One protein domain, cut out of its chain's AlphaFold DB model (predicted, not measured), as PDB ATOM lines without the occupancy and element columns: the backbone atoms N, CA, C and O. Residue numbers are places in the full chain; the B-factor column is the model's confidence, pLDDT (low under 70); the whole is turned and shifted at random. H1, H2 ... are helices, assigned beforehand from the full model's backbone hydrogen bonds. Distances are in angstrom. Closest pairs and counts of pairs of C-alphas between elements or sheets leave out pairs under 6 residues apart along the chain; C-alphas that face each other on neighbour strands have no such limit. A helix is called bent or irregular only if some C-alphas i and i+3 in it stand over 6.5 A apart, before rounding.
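What this domain is: This is residues 384 to 474 of the 545 residues of the protein "(pine wood nematode) hypothetical protein" of Bursaphelenchus xylophilus (UniProt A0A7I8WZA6). One long helix, H3, makes a rod along most of the length of a loose, open model in which the helices hardly meet: the short H4 folds back near the last residues of H3, and H2 sticks out beyond its first residues. A long loop, residues 390 to 414, swings out in a wide arc from the small helix H1 to H2, and its residues 392 and 393 pass near H3. The printed part has 91 residues with four named helices, in the order H1, H2, H3, H4, and no named strand; the class is all helix. The whole is only just loose, close to extended, with a radius of gyration of the C-alphas of 18.0 A, and only just elongated, spanning 52 by 35 by 22 A.

How they stand to each other: H3, residues 443 to 466, touches no helix. H4, residues 471 to 474, is close to H3 but not clearly touching it; their closest C-alphas, those of Leu 461 and Ile 471, are 7.4 A apart. H2, residues 415 to 429, is apart from H3 and H4. H1, residues 384 to 389, is apart from H2, H3 and H4. In H3 every O i to N i+4 pair is within hydrogen-bond range, in H2 9 of 11; in H1 0 of 2 are, beside 2 of 3 O i to N i+3 pairs, and H4 is too short for an O i to N i+4 pair.

Where its parts are: H3 runs 35.1 A from C-alpha 443 at (-11.028, 8.475, 36.907) to C-alpha 466 at (-11.019, 39.602, 53.067). H2 is 21.4 A long, H1 10.1 A and H4 5.3 A. H1 is irregular, with C-alphas 385 and 388 7.0 A apart. H4 ends at C-alpha 474, (-3.206, 29.030, 58.289).

The domain as a whole: The two C-alphas farthest apart, those of Asn 429 and Asp 468, are 53.1 A apart. Residues 409 to 431, of which 415 to 429 belong to H2, stand free. The links H1 to H2 and H2 to H3 are long, and H3 to H4 is tight. The printed part has no cut. Its mean pLDDT is 78.2, with residues 410 to 413, 427 to 435 and 471 to 474 under 70.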
ATOM      1  N   GLY A 384     -12.656   3.685  55.861       81.94
ATOM      2  CA  GLY A 384     -13.744   4.468  55.255       81.94
ATOM      3  C   GLY A 384     -14.659   5.188  56.258       81.94
ATOM      4  O   GLY A 384     -15.364   6.118  55.880       81.94
ATOM      5  N   MET A 385     -14.625   4.814  57.540       82.75
ATOM      6  CA  MET A 385     -15.387   5.471  58.604       82.75
ATOM      7  C   MET A 385     -14.925   6.895  58.918       82.75
ATOM      8  O   MET A 385     -15.688   7.662  59.499       82.75
ATOM      9  N   ILE A 386     -13.705   7.264  58.527       85.44
ATOM     10  CA  ILE A 386     -13.174   8.612  58.755       85.44
ATOM     11  C   ILE A 386     -13.666   9.616  57.707       85.44
ATOM     12  O   ILE A 386     -13.576  10.817  57.932       85.44
ATOM     13  N   VAL A 387     -14.186   9.146  56.563       84.38
ATOM     14  CA  VAL A 387     -14.538   9.994  55.409       84.38
ATOM     15  C   VAL A 387     -15.519  11.120  55.771       84.38
ATOM     16  O   VAL A 387     -15.257  12.253  55.377       84.38
ATOM     17  N   PRO A 388     -16.591  10.896  56.562       83.75
ATOM     18  CA  PRO A 388     -17.493  11.978  56.969       83.75
ATOM     19  C   PRO A 388     -16.844  13.041  57.867       83.75
ATOM     20  O   PRO A 388     -17.363  14.148  57.966       83.75
ATOM     21  N   LEU A 389     -15.729  12.711  58.528       83.75
ATOM     22  CA  LEU A 389     -14.968  13.632  59.378       83.75
ATOM     23  C   LEU A 389     -13.921  14.435  58.598       83.75
ATOM     24  O   LEU A 389     -13.228  15.253  59.195       83.75
ATOM     25  N   LEU A 390     -13.803  14.205  57.287       85.75
ATOM     26  CA  LEU A 390     -12.892  14.902  56.384       85.75
ATOM     27  C   LEU A 390     -13.697  15.812  55.444       85.75
ATOM     28  O   LEU A 390     -13.916  15.456  54.280       85.75
ATOM     29  N   PRO A 391     -14.174  16.971  55.927       83.31
ATOM     30  CA  PRO A 391     -14.929  17.895  55.096       83.31
ATOM     31  C   PRO A 391     -14.094  18.347  53.881       83.31
ATOM     32  O   PRO A 391     -12.904  18.665  54.012       83.31
ATOM     33  N   PRO A 392     -14.682  18.402  52.672       80.50
ATOM     34  CA  PRO A 392     -13.978  18.859  51.477       80.50
ATOM     35  C   PRO A 392     -13.535  20.329  51.580       80.50
ATOM     36  O   PRO A 392     -12.636  20.739  50.848       80.50
ATOM     37  N   GLU A 393     -14.075  21.102  52.518       83.31
ATOM     38  CA  GLU A 393     -13.686  22.481  52.819       83.31
ATOM     39  C   GLU A 393     -12.340  22.608  53.557       83.31
ATOM     40  O   GLU A 393     -11.771  23.697  53.596       83.31
ATOM     41  N   GLU A 394     -11.814  21.532  54.151       79.88
ATOM     42  CA  GLU A 394     -10.638  21.599  55.027       79.88
ATOM     43  C   GLU A 394      -9.322  21.390  54.261       79.88
ATOM     44  O   GLU A 394      -9.146  20.407  53.539       79.88
ATOM     45  N   PHE A 395      -8.391  22.341  54.395       78.62
ATOM     46  CA  PHE A 395      -7.084  22.334  53.710       78.62
ATOM     47  C   PHE A 395      -5.889  22.261  54.671       78.62
ATOM     48  O   PHE A 395      -4.765  22.039  54.221       78.62
ATOM     49  N   GLY A 396      -6.121  22.452  55.973       75.38
ATOM     50  CA  GLY A 396      -5.119  22.312  57.030       75.38
ATOM     51  C   GLY A 396      -5.146  20.922  57.666       75.38
ATOM     52  O   GLY A 396      -6.108  20.173  57.509       75.38
ATOM     53  N   PHE A 397      -4.083  20.574  58.395       78.50
ATOM     54  CA  PHE A 397      -4.069  19.356  59.201       78.50
ATOM     55  C   PHE A 397      -4.827  19.588  60.511       78.50
ATOM     56  O   PHE A 397      -4.472  20.478  61.282       78.50
ATOM     57  N   LYS A 398      -5.833  18.755  60.782       79.12
ATOM     58  CA  LYS A 398      -6.566  18.736  62.047       79.12
ATOM     59  C   LYS A 398      -6.600  17.318  62.589       79.12
ATOM     60  O   LYS A 398      -6.992  16.381  61.895       79.12
ATOM     61  N   VAL A 399      -6.184  17.161  63.842       82.00
ATOM     62  CA  VAL A 399      -6.224  15.862  64.517       82.00
ATOM     63  C   VAL A 399      -7.685  15.444  64.683       82.00
ATOM     64  O   VAL A 399      -8.470  16.133  65.339       82.00
ATOM     65  N   LEU A 400      -8.048  14.312  64.080       83.12
ATOM     66  CA  LEU A 400      -9.378  13.725  64.212       83.12
ATOM     67  C   LEU A 400      -9.549  13.148  65.618       83.12
ATOM     68  O   LEU A 400      -8.677  12.430  66.111       83.12
ATOM     69  N   LYS A 401     -10.681  13.437  66.262       84.56
ATOM     70  CA  LYS A 401     -11.006  12.861  67.567       84.56
ATOM     71  C   LYS A 401     -11.725  11.525  67.371       84.56
ATOM     72  O   LYS A 401     -12.753  11.500  66.693       84.56
ATOM     73  N   PRO A 402     -11.258  10.427  67.995       82.25
ATOM     74  CA  PRO A 402     -11.934   9.130  67.915       82.25
ATOM     75  C   PRO A 402     -13.402   9.161  68.368       82.25
ATOM     76  O   PRO A 402     -14.223   8.413  67.848       82.25
ATOM     77  N   GLU A 403     -13.750  10.053  69.299       82.31
ATOM     78  CA  GLU A 403     -15.111  10.213  69.832       82.31
ATOM     79  C   GLU A 403     -16.131  10.729  68.805       82.31
ATOM     80  O   GLU A 403     -17.338  10.525  68.975       82.31
ATOM     81  N   ASP A 404     -15.648  11.377  67.740       85.12
ATOM     82  CA  ASP A 404     -16.483  11.939  66.678       85.12
ATOM     83  C   ASP A 404     -16.843  10.891  65.611       85.12
ATOM     84  O   ASP A 404     -17.721  11.133  64.782       85.12
ATOM     85  N   LEU A 405     -16.226   9.702  65.640       85.56
ATOM     86  CA  LEU A 405     -16.540   8.616  64.709       85.56
ATOM     87  C   LEU A 405     -17.980   8.135  64.902       85.56
ATOM     88  O   LEU A 405     -18.415   7.817  66.011       85.56
ATOM     89  N   ARG A 406     -18.722   8.045  63.795       84.88
ATOM     90  CA  ARG A 406     -20.108   7.567  63.765       84.88
ATOM     91  C   ARG A 406     -20.295   6.520  62.682       84.88
ATOM     92  O   ARG A 406     -19.791   6.670  61.573       84.88
ATOM     93  N   LEU A 407     -21.036   5.464  63.006       81.81
ATOM     94  CA  LEU A 407     -21.494   4.465  62.046       81.81
ATOM     95  C   LEU A 407     -22.383   5.136  60.991       81.81
ATOM     96  O   LEU A 407     -23.197   5.995  61.351       81.81
ATOM     97  N   PRO A 408     -22.257   4.758  59.704       75.56
ATOM     98  CA  PRO A 408     -23.197   5.216  58.698       75.56
ATOM     99  C   PRO A 408     -24.599   4.758  59.111       75.56
ATOM    100  O   PRO A 408     -24.766   3.631  59.594       75.56
ATOM    101  N   PRO A 409     -25.612   5.619  58.964       71.00
ATOM    102  CA  PRO A 409     -26.944   5.272  59.408       71.00
ATOM    103  C   PRO A 409     -27.478   4.079  58.600       71.00
ATOM    104  O   PRO A 409     -27.259   4.012  57.384       71.00
ATOM    105  N   PRO A 410     -28.206   3.149  59.244       69.25
ATOM    106  CA  PRO A 410     -28.869   2.064  58.540       69.25
ATOM    107  C   PRO A 410     -29.878   2.678  57.570       69.25
ATOM    108  O   PRO A 410     -30.855   3.307  57.972       69.25
ATOM    109  N   THR A 411     -29.581   2.553  56.282       66.19
ATOM    110  CA  THR A 411     -30.424   3.053  55.198       66.19
ATOM    111  C   THR A 411     -31.099   1.854  54.557       66.19
ATOM    112  O   THR A 411     -30.446   0.834  54.327       66.19
ATOM    113  N   ASP A 412     -32.394   1.964  54.269       68.81
ATOM    114  CA  ASP A 412     -33.100   0.923  53.528       68.81
ATOM    115  C   ASP A 412     -32.457   0.739  52.145       68.81
ATOM    116  O   ASP A 412     -32.002   1.699  51.515       68.81
ATOM    117  N   MET A 413     -32.400  -0.507  51.670       63.12
ATOM    118  CA  MET A 413     -31.819  -0.843  50.369       63.12
ATOM    119  C   MET A 413     -32.628  -0.181  49.245       63.12
ATOM    120  O   MET A 413     -33.674  -0.682  48.845       63.12
ATOM    121  N   ASN A 414     -32.144   0.957  48.750       76.44
ATOM    122  CA  ASN A 414     -32.700   1.652  47.592       76.44
ATOM    123  C   ASN A 414     -31.988   1.186  46.310       76.44
ATOM    124  O   ASN A 414     -30.803   0.847  46.353       76.44
ATOM    125  N   ASP A 415     -32.673   1.229  45.166       79.06
ATOM    126  CA  ASP A 415     -32.171   0.773  43.860       79.06
ATOM    127  C   ASP A 415     -30.812   1.395  43.505       79.06
ATOM    128  O   ASP A 415     -29.933   0.738  42.953       79.06
ATOM    129  N   MET A 416     -30.603   2.659  43.888       80.38
ATOM    130  CA  MET A 416     -29.326   3.351  43.712       80.38
ATOM    131  C   MET A 416     -28.189   2.696  44.508       80.38
ATOM    132  O   MET A 416     -27.093   2.529  43.980       80.38
ATOM    133  N   LEU A 417     -28.431   2.333  45.771       78.00
ATOM    134  CA  LEU A 417     -27.428   1.686  46.618       78.00
ATOM    135  C   LEU A 417     -27.122   0.279  46.095       78.00
ATOM    136  O   LEU A 417     -25.956  -0.098  46.019       78.00
ATOM    137  N   LEU A 418     -28.155  -0.450  45.665       82.50
ATOM    138  CA  LEU A 418     -28.015  -1.781  45.080       82.50
ATOM    139  C   LEU A 418     -27.158  -1.743  43.806       82.50
ATOM    140  O   LEU A 418     -26.199  -2.499  43.686       82.50
ATOM    141  N   ALA A 419     -27.413  -0.775  42.921       83.12
ATOM    142  CA  ALA A 419     -26.617  -0.567  41.715       83.12
ATOM    143  C   ALA A 419     -25.143  -0.226  42.015       83.12
ATOM    144  O   ALA A 419     -24.248  -0.670  41.294       83.12
ATOM    145  N   GLN A 420     -24.862   0.545  43.075       79.88
ATOM    146  CA  GLN A 420     -23.480   0.845  43.479       79.88
ATOM    147  C   GLN A 420     -22.769  -0.375  44.077       79.88
ATOM    148  O   GLN A 420     -21.588  -0.589  43.801       79.88
ATOM    149  N   VAL A 421     -23.479  -1.201  44.848       80.56
ATOM    150  CA  VAL A 421     -22.950  -2.468  45.373       80.56
ATOM    151  C   VAL A 421     -22.635  -3.436  44.229       80.56
ATOM    152  O   VAL A 421     -21.541  -4.002  44.194       80.56
ATOM    153  N   ASP A 422     -23.532  -3.565  43.251       83.00
ATOM    154  CA  ASP A 422     -23.299  -4.379  42.054       83.00
ATOM    155  C   ASP A 422     -22.084  -3.879  41.264       83.00
ATOM    156  O   ASP A 422     -21.245  -4.677  40.842       83.00
ATOM    157  N   ARG A 423     -21.927  -2.557  41.120       78.06
ATOM    158  CA  ARG A 423     -20.753  -1.943  40.479       78.06
ATOM    159  C   ARG A 423     -19.457  -2.270  41.227       78.06
ATOM    160  O   ARG A 423     -18.460  -2.601  40.585       78.06
ATOM    161  N   PHE A 424     -19.473  -2.218  42.561       75.06
ATOM    162  CA  PHE A 424     -18.332  -2.581  43.402       75.06
ATOM    163  C   PHE A 424     -17.955  -4.059  43.233       75.06
ATOM    164  O   PHE A 424     -16.797  -4.378  43.003       75.06
ATOM    165  N   TYR A 425     -18.903  -4.995  43.267       77.88
ATOM    166  CA  TYR A 425     -18.563  -6.415  43.100       77.88
ATOM    167  C   TYR A 425     -18.244  -6.804  41.650       77.88
ATOM    168  O   TYR A 425     -17.423  -7.698  41.422       77.88
ATOM    169  N   ALA A 426     -18.808  -6.105  40.662       72.94
ATOM    170  CA  ALA A 426     -18.419  -6.250  39.262       72.94
ATOM    171  C   ALA A 426     -16.940  -5.880  39.039       72.94
ATOM    172  O   ALA A 426     -16.269  -6.519  38.230       72.94
ATOM    173  N   MET A 427     -16.405  -4.911  39.795       64.75
ATOM    174  CA  MET A 427     -15.008  -4.468  39.695       64.75
ATOM    175  C   MET A 427     -13.996  -5.548  40.124       64.75
ATOM    176  O   MET A 427     -12.907  -5.618  39.565       64.75
ATOM    177  N   VAL A 428     -14.353  -6.402  41.095       62.56
ATOM    178  CA  VAL A 428     -13.465  -7.449  41.643       62.56
ATOM    179  C   VAL A 428     -13.273  -8.590  40.639       62.56
ATOM    180  O   VAL A 428     -12.251  -9.273  40.657       62.56
ATOM    181  N   ASN A 429     -14.237  -8.769  39.731       62.38
ATOM    182  CA  ASN A 429     -14.296  -9.899  38.805       62.38
ATOM    183  C   ASN A 429     -14.077  -9.517  37.326       62.38
ATOM    184  O   ASN A 429     -14.055 -10.406  36.474       62.38
ATOM    185  N   ALA A 430     -13.916  -8.230  36.993       60.12
ATOM    186  CA  ALA A 430     -13.771  -7.757  35.613       60.12
ATOM    187  C   ALA A 430     -12.296  -7.522  35.205       60.12
ATOM    188  O   ALA A 430     -11.503  -7.017  36.003       60.12
ATOM    189  N   PRO A 431     -11.899  -7.828  33.952       57.12
ATOM    190  CA  PRO A 431     -10.596  -7.431  33.425       57.12
ATOM    191  C   PRO A 431     -10.511  -5.899  33.337       57.12
ATOM    192  O   PRO A 431     -11.472  -5.263  32.914       57.12
ATOM    193  N   ARG A 432      -9.364  -5.338  33.761       58.53
ATOM    194  CA  ARG A 432      -9.025  -3.899  33.869       58.53
ATOM    195  C   ARG A 432      -9.878  -3.006  32.943       58.53
ATOM    196  O   ARG A 432      -9.615  -2.927  31.746       58.53
ATOM    197  N   MET A 433     -10.906  -2.375  33.514       58.81
ATOM    198  CA  MET A 433     -11.820  -1.455  32.823       58.81
ATOM    199  C   MET A 433     -11.118  -0.124  32.506       58.81
ATOM    200  O   MET A 433     -10.301   0.343  33.298       58.81
ATOM    201  N   GLU A 434     -11.465   0.497  31.375       63.69
ATOM    202  CA  GLU A 434     -10.882   1.755  30.858       63.69
ATOM    203  C   GLU A 434     -11.135   2.993  31.749       63.69
ATOM    204  O   GLU A 434     -10.495   4.025  31.569       63.69
ATOM    205  N   ASP A 435     -12.018   2.879  32.745       68.12
ATOM    206  CA  ASP A 435     -12.454   3.974  33.622       68.12
ATOM    207  C   ASP A 435     -11.560   4.206  34.860       68.12
ATOM    208  O   ASP A 435     -11.869   5.069  35.681       68.12
ATOM    209  N   PHE A 436     -10.464   3.453  35.031       71.38
ATOM    210  CA  PHE A 436      -9.590   3.527  36.211       71.38
ATOM    211  C   PHE A 436      -8.147   3.900  35.849       71.38
ATOM    212  O   PHE A 436      -7.618   3.477  34.819       71.38
ATOM    213  N   ASN A 437      -7.483   4.684  36.703       76.69
ATOM    214  CA  ASN A 437      -6.086   5.071  36.494       76.69
ATOM    215  C   ASN A 437      -5.101   3.930  36.847       76.69
ATOM    216  O   ASN A 437      -5.498   2.841  37.271       76.69
ATOM    217  N   SER A 438      -3.792   4.159  36.663       75.50
ATOM    218  CA  SER A 438      -2.741   3.156  36.930       75.50
ATOM    219  C   SER A 438      -2.758   2.601  38.352       75.50
ATOM    220  O   SER A 438      -2.360   1.452  38.559       75.50
ATOM    221  N   ASP A 439      -3.253   3.409  39.286       76.88
ATOM    222  CA  ASP A 439      -3.250   3.168  40.724       76.88
ATOM    223  C   ASP A 439      -4.590   2.576  41.201       76.88
ATOM    224  O   ASP A 439      -4.760   2.293  42.384       76.88
ATOM    225  N   GLY A 440      -5.530   2.342  40.274       71.12
ATOM    226  CA  GLY A 440      -6.809   1.679  40.533       71.12
ATOM    227  C   GLY A 440      -7.939   2.602  40.996       71.12
ATOM    228  O   GLY A 440      -8.974   2.097  41.424       71.12
ATOM    229  N   TRP A 441      -7.781   3.925  40.900       75.88
ATOM    230  CA  TRP A 441      -8.828   4.896  41.239       75.88
ATOM    231  C   TRP A 441      -9.773   5.152  40.065       75.88
ATOM    232  O   TRP A 441      -9.318   5.247  38.925       75.88
ATOM    233  N   ASP A 442     -11.075   5.294  40.348       77.88
ATOM    234  CA  ASP A 442     -12.080   5.698  39.351       77.88
ATOM    235  C   ASP A 442     -11.738   7.106  38.844       77.88
ATOM    236  O   ASP A 442     -11.744   8.071  39.612       77.88
ATOM    237  N   ILE A 443     -11.434   7.220  37.548       81.19
ATOM    238  CA  ILE A 443     -11.028   8.475  36.907       81.19
ATOM    239  C   ILE A 443     -12.136   9.525  37.047       81.19
ATOM    240  O   ILE A 443     -11.844  10.701  37.270       81.19
ATOM    241  N   ARG A 444     -13.409   9.114  36.950       80.44
ATOM    242  CA  ARG A 444     -14.554  10.034  37.050       80.44
ATOM    243  C   ARG A 444     -14.736  10.538  38.474       80.44
ATOM    244  O   ARG A 444     -14.847  11.743  38.670       80.44
ATOM    245  N   GLY A 445     -14.695   9.631  39.450       81.12
ATOM    246  CA  GLY A 445     -14.806   9.989  40.866       81.12
ATOM    247  C   GLY A 445     -13.670  10.906  41.329       81.12
ATOM    248  O   GLY A 445     -13.914  11.881  42.035       81.12
ATOM    249  N   LEU A 446     -12.440  10.649  40.870       83.56
ATOM    250  CA  LEU A 446     -11.293  11.506  41.169       83.56
ATOM    251  C   LEU A 446     -11.460  12.905  40.561       83.56
ATOM    252  O   LEU A 446     -11.268  13.902  41.249       83.56
ATOM    253  N   HIS A 447     -11.905  12.988  39.305       85.19
ATOM    254  CA  HIS A 447     -12.159  14.267  38.642       85.19
ATOM    255  C   HIS A 447     -13.292  15.066  39.315       85.19
ATOM    256  O   HIS A 447     -13.204  16.288  39.437       85.19
ATOM    257  N   GLU A 448     -14.361  14.409  39.770       86.94
ATOM    258  CA  GLU A 448     -15.428  15.052  40.554       86.94
ATOM    259  C   GLU A 448     -14.896  15.618  41.877       86.94
ATOM    260  O   GLU A 448     -15.177  16.774  42.208       86.94
ATOM    261  N   PHE A 449     -14.083  14.840  42.597       85.56
ATOM    262  CA  PHE A 449     -13.460  15.270  43.845       85.56
ATOM    263  C   PHE A 449     -12.496  16.446  43.640       85.56
ATOM    264  O   PHE A 449     -12.582  17.435  44.368       85.56
ATOM    265  N   ASP A 450     -11.629  16.385  42.629       87.12
ATOM    266  CA  ASP A 450     -10.660  17.443  42.329       87.12
ATOM    267  C   ASP A 450     -11.356  18.765  41.986       87.12
ATOM    268  O   ASP A 450     -10.963  19.827  42.476       87.12
ATOM    269  N   ASN A 451     -12.441  18.713  41.206       90.12
ATOM    270  CA  ASN A 451     -13.245  19.896  40.893       90.12
ATOM    271  C   ASN A 451     -13.922  20.476  42.138       90.12
ATOM    272  O   ASN A 451     -13.927  21.695  42.334       90.12
ATOM    273  N   LEU A 452     -14.474  19.614  42.998       89.38
ATOM    274  CA  LEU A 452     -15.092  20.034  44.252       89.38
ATOM    275  C   LEU A 452     -14.058  20.683  45.184       89.38
ATOM    276  O   LEU A 452     -14.295  21.763  45.725       89.38
ATOM    277  N   LYS A 453     -12.875  20.073  45.317       87.94
ATOM    278  CA  LYS A 453     -11.777  20.592  46.137       87.94
ATOM    279  C   LYS A 453     -11.230  21.908  45.580       87.94
ATOM    280  O   LYS A 453     -10.954  22.823  46.352       87.94
ATOM    281  N   ALA A 454     -11.131  22.055  44.258       88.44
ATOM    282  CA  ALA A 454     -10.743  23.312  43.617       88.44
ATOM    283  C   ALA A 454     -11.745  24.441  43.903       88.44
ATOM    284  O   ALA A 454     -11.333  25.561  44.209       88.44
ATOM    285  N   LYS A 455     -13.051  24.143  43.876       91.25
ATOM    286  CA  LYS A 455     -14.102  25.107  44.223       91.25
ATOM    287  C   LYS A 455     -13.963  25.598  45.667       91.25
ATOM    288  O   LYS A 455     -13.893  26.802  45.893       91.25
ATOM    289  N   TYR A 456     -13.851  24.686  46.633       88.88
ATOM    290  CA  TYR A 456     -13.690  25.072  48.038       88.88
ATOM    291  C   TYR A 456     -12.368  25.784  48.322       88.88
ATOM    292  O   TYR A 456     -12.314  26.672  49.170       88.88
ATOM    293  N   ARG A 457     -11.305  25.452  47.581       86.50
ATOM    294  CA  ARG A 457     -10.027  26.165  47.668       86.50
ATOM    295  C   ARG A 457     -10.185  27.621  47.248       86.50
ATOM    296  O   ARG A 457      -9.607  28.499  47.881       86.50
ATOM    297  N   GLN A 458     -10.957  27.867  46.193       87.06
ATOM    298  CA  GLN A 458     -11.253  29.214  45.722       87.06
ATOM    299  C   GLN A 458     -12.077  29.995  46.756       87.06
ATOM    300  O   GLN A 458     -11.706  31.112  47.100       87.06
ATOM    301  N   GLU A 459     -13.121  29.383  47.322       86.94
ATOM    302  CA  GLU A 459     -13.925  29.998  48.390       86.94
ATOM    303  C   GLU A 459     -13.084  30.335  49.634       86.94
ATOM    304  O   GLU A 459     -13.268  31.390  50.240       86.94
ATOM    305  N   LEU A 460     -12.135  29.470  50.011       82.88
ATOM    306  CA  LEU A 460     -11.212  29.732  51.116       82.88
ATOM    307  C   LEU A 460     -10.242  30.881  50.799       82.88
ATOM    308  O   LEU A 460      -9.998  31.726  51.657       82.88
ATOM    309  N   LEU A 461      -9.702  30.933  49.576       83.31
ATOM    310  CA  LEU A 461      -8.833  32.024  49.125       83.31
ATOM    311  C   LEU A 461      -9.542  33.375  49.161       83.31
ATOM    312  O   LEU A 461      -8.933  34.370  49.541       83.31
ATOM    313  N   ASP A 462     -10.808  33.417  48.758       85.62
ATOM    314  CA  ASP A 462     -11.575  34.657  48.741       85.62
ATOM    315  C   ASP A 462     -11.896  35.131  50.171       85.62
ATOM    316  O   ASP A 462     -11.710  36.309  50.461       85.62
ATOM    317  N   LYS A 463     -12.205  34.216  51.104       82.38
ATOM    318  CA  LYS A 463     -12.332  34.536  52.543       82.38
ATOM    319  C   LYS A 463     -11.027  35.048  53.162       82.38
ATOM    320  O   LYS A 463     -11.032  36.013  53.912       82.38
ATOM    321  N   LEU A 464      -9.894  34.422  52.844       78.19
ATOM    322  CA  LEU A 464      -8.591  34.813  53.394       78.19
ATOM    323  C   LEU A 464      -8.101  36.172  52.874       78.19
ATOM    324  O   LEU A 464      -7.464  36.912  53.622       78.19
ATOM    325  N   LYS A 465      -8.445  36.533  51.629       81.19
ATOM    326  CA  LYS A 465      -8.204  37.880  51.084       81.19
ATOM    327  C   LYS A 465      -9.003  38.962  51.808       81.19
ATOM    328  O   LYS A 465      -8.510  40.073  51.920       81.19
ATOM    329  N   GLU A 466     -10.219  38.662  52.266       81.44
ATOM    330  CA  GLU A 466     -11.019  39.602  53.067       81.44
ATOM    331  C   GLU A 466     -10.444  39.796  54.481       81.44
ATOM    332  O   GLU A 466     -10.636  40.850  55.082       81.44
ATOM    333  N   GLU A 467      -9.713  38.802  55.000       77.38
ATOM    334  CA  GLU A 467      -9.079  38.821  56.326       77.38
ATOM    335  C   GLU A 467      -7.589  39.230  56.318       77.38
ATOM    336  O   GLU A 467      -6.951  39.165  57.370       77.38
ATOM    337  N   ASP A 468      -7.024  39.629  55.170       75.62
ATOM    338  CA  ASP A 468      -5.592  39.938  54.975       75.62
ATOM    339  C   ASP A 468      -4.627  38.824  55.462       75.62
ATOM    340  O   ASP A 468      -3.531  39.095  55.960       75.62
ATOM    341  N   LYS A 469      -5.007  37.546  55.309       73.19
ATOM    342  CA  LYS A 469      -4.190  36.368  55.676       73.19
ATOM    343  C   LYS A 469      -3.856  35.523  54.449       73.19
ATOM    344  O   LYS A 469      -4.628  35.491  53.491       73.19
ATOM    345  N   THR A 470      -2.740  34.788  54.459       74.00
ATOM    346  CA  THR A 470      -2.434  33.825  53.382       74.00
ATOM    347  C   THR A 470      -2.696  32.379  53.802       74.00
ATOM    348  O   THR A 470      -2.826  32.052  54.981       74.00
ATOM    349  N   ILE A 471      -2.774  31.472  52.820       66.94
ATOM    350  CA  ILE A 471      -2.888  30.028  53.085       66.94
ATOM    351  C   ILE A 471      -1.682  29.527  53.905       66.94
ATOM    352  O   ILE A 471      -1.842  28.619  54.720       66.94
ATOM    353  N   GLU A 472      -0.487  30.108  53.727       67.25
ATOM    354  CA  GLU A 472       0.700  29.708  54.493       67.25
ATOM    355  C   GLU A 472       0.598  30.049  55.987       67.25
ATOM    356  O   GLU A 472       1.136  29.306  56.811       67.25
ATOM    357  N   ASP A 473      -0.109  31.123  56.346       68.44
ATOM    358  CA  ASP A 473      -0.315  31.511  57.746       68.44
ATOM    359  C   ASP A 473      -1.225  30.508  58.466       68.44
ATOM    360  O   ASP A 473      -0.926  30.075  59.580       68.44
ATOM    361  N   LEU A 474      -2.261  30.026  57.774       66.88
ATOM    362  CA  LEU A 474      -3.206  29.030  58.289       66.88
ATOM    363  C   LEU A 474      -2.566  27.643  58.495       66.88
ATOM    364  O   LEU A 474      -2.975  26.876  59.371       66.88
TER     365      LEU A 474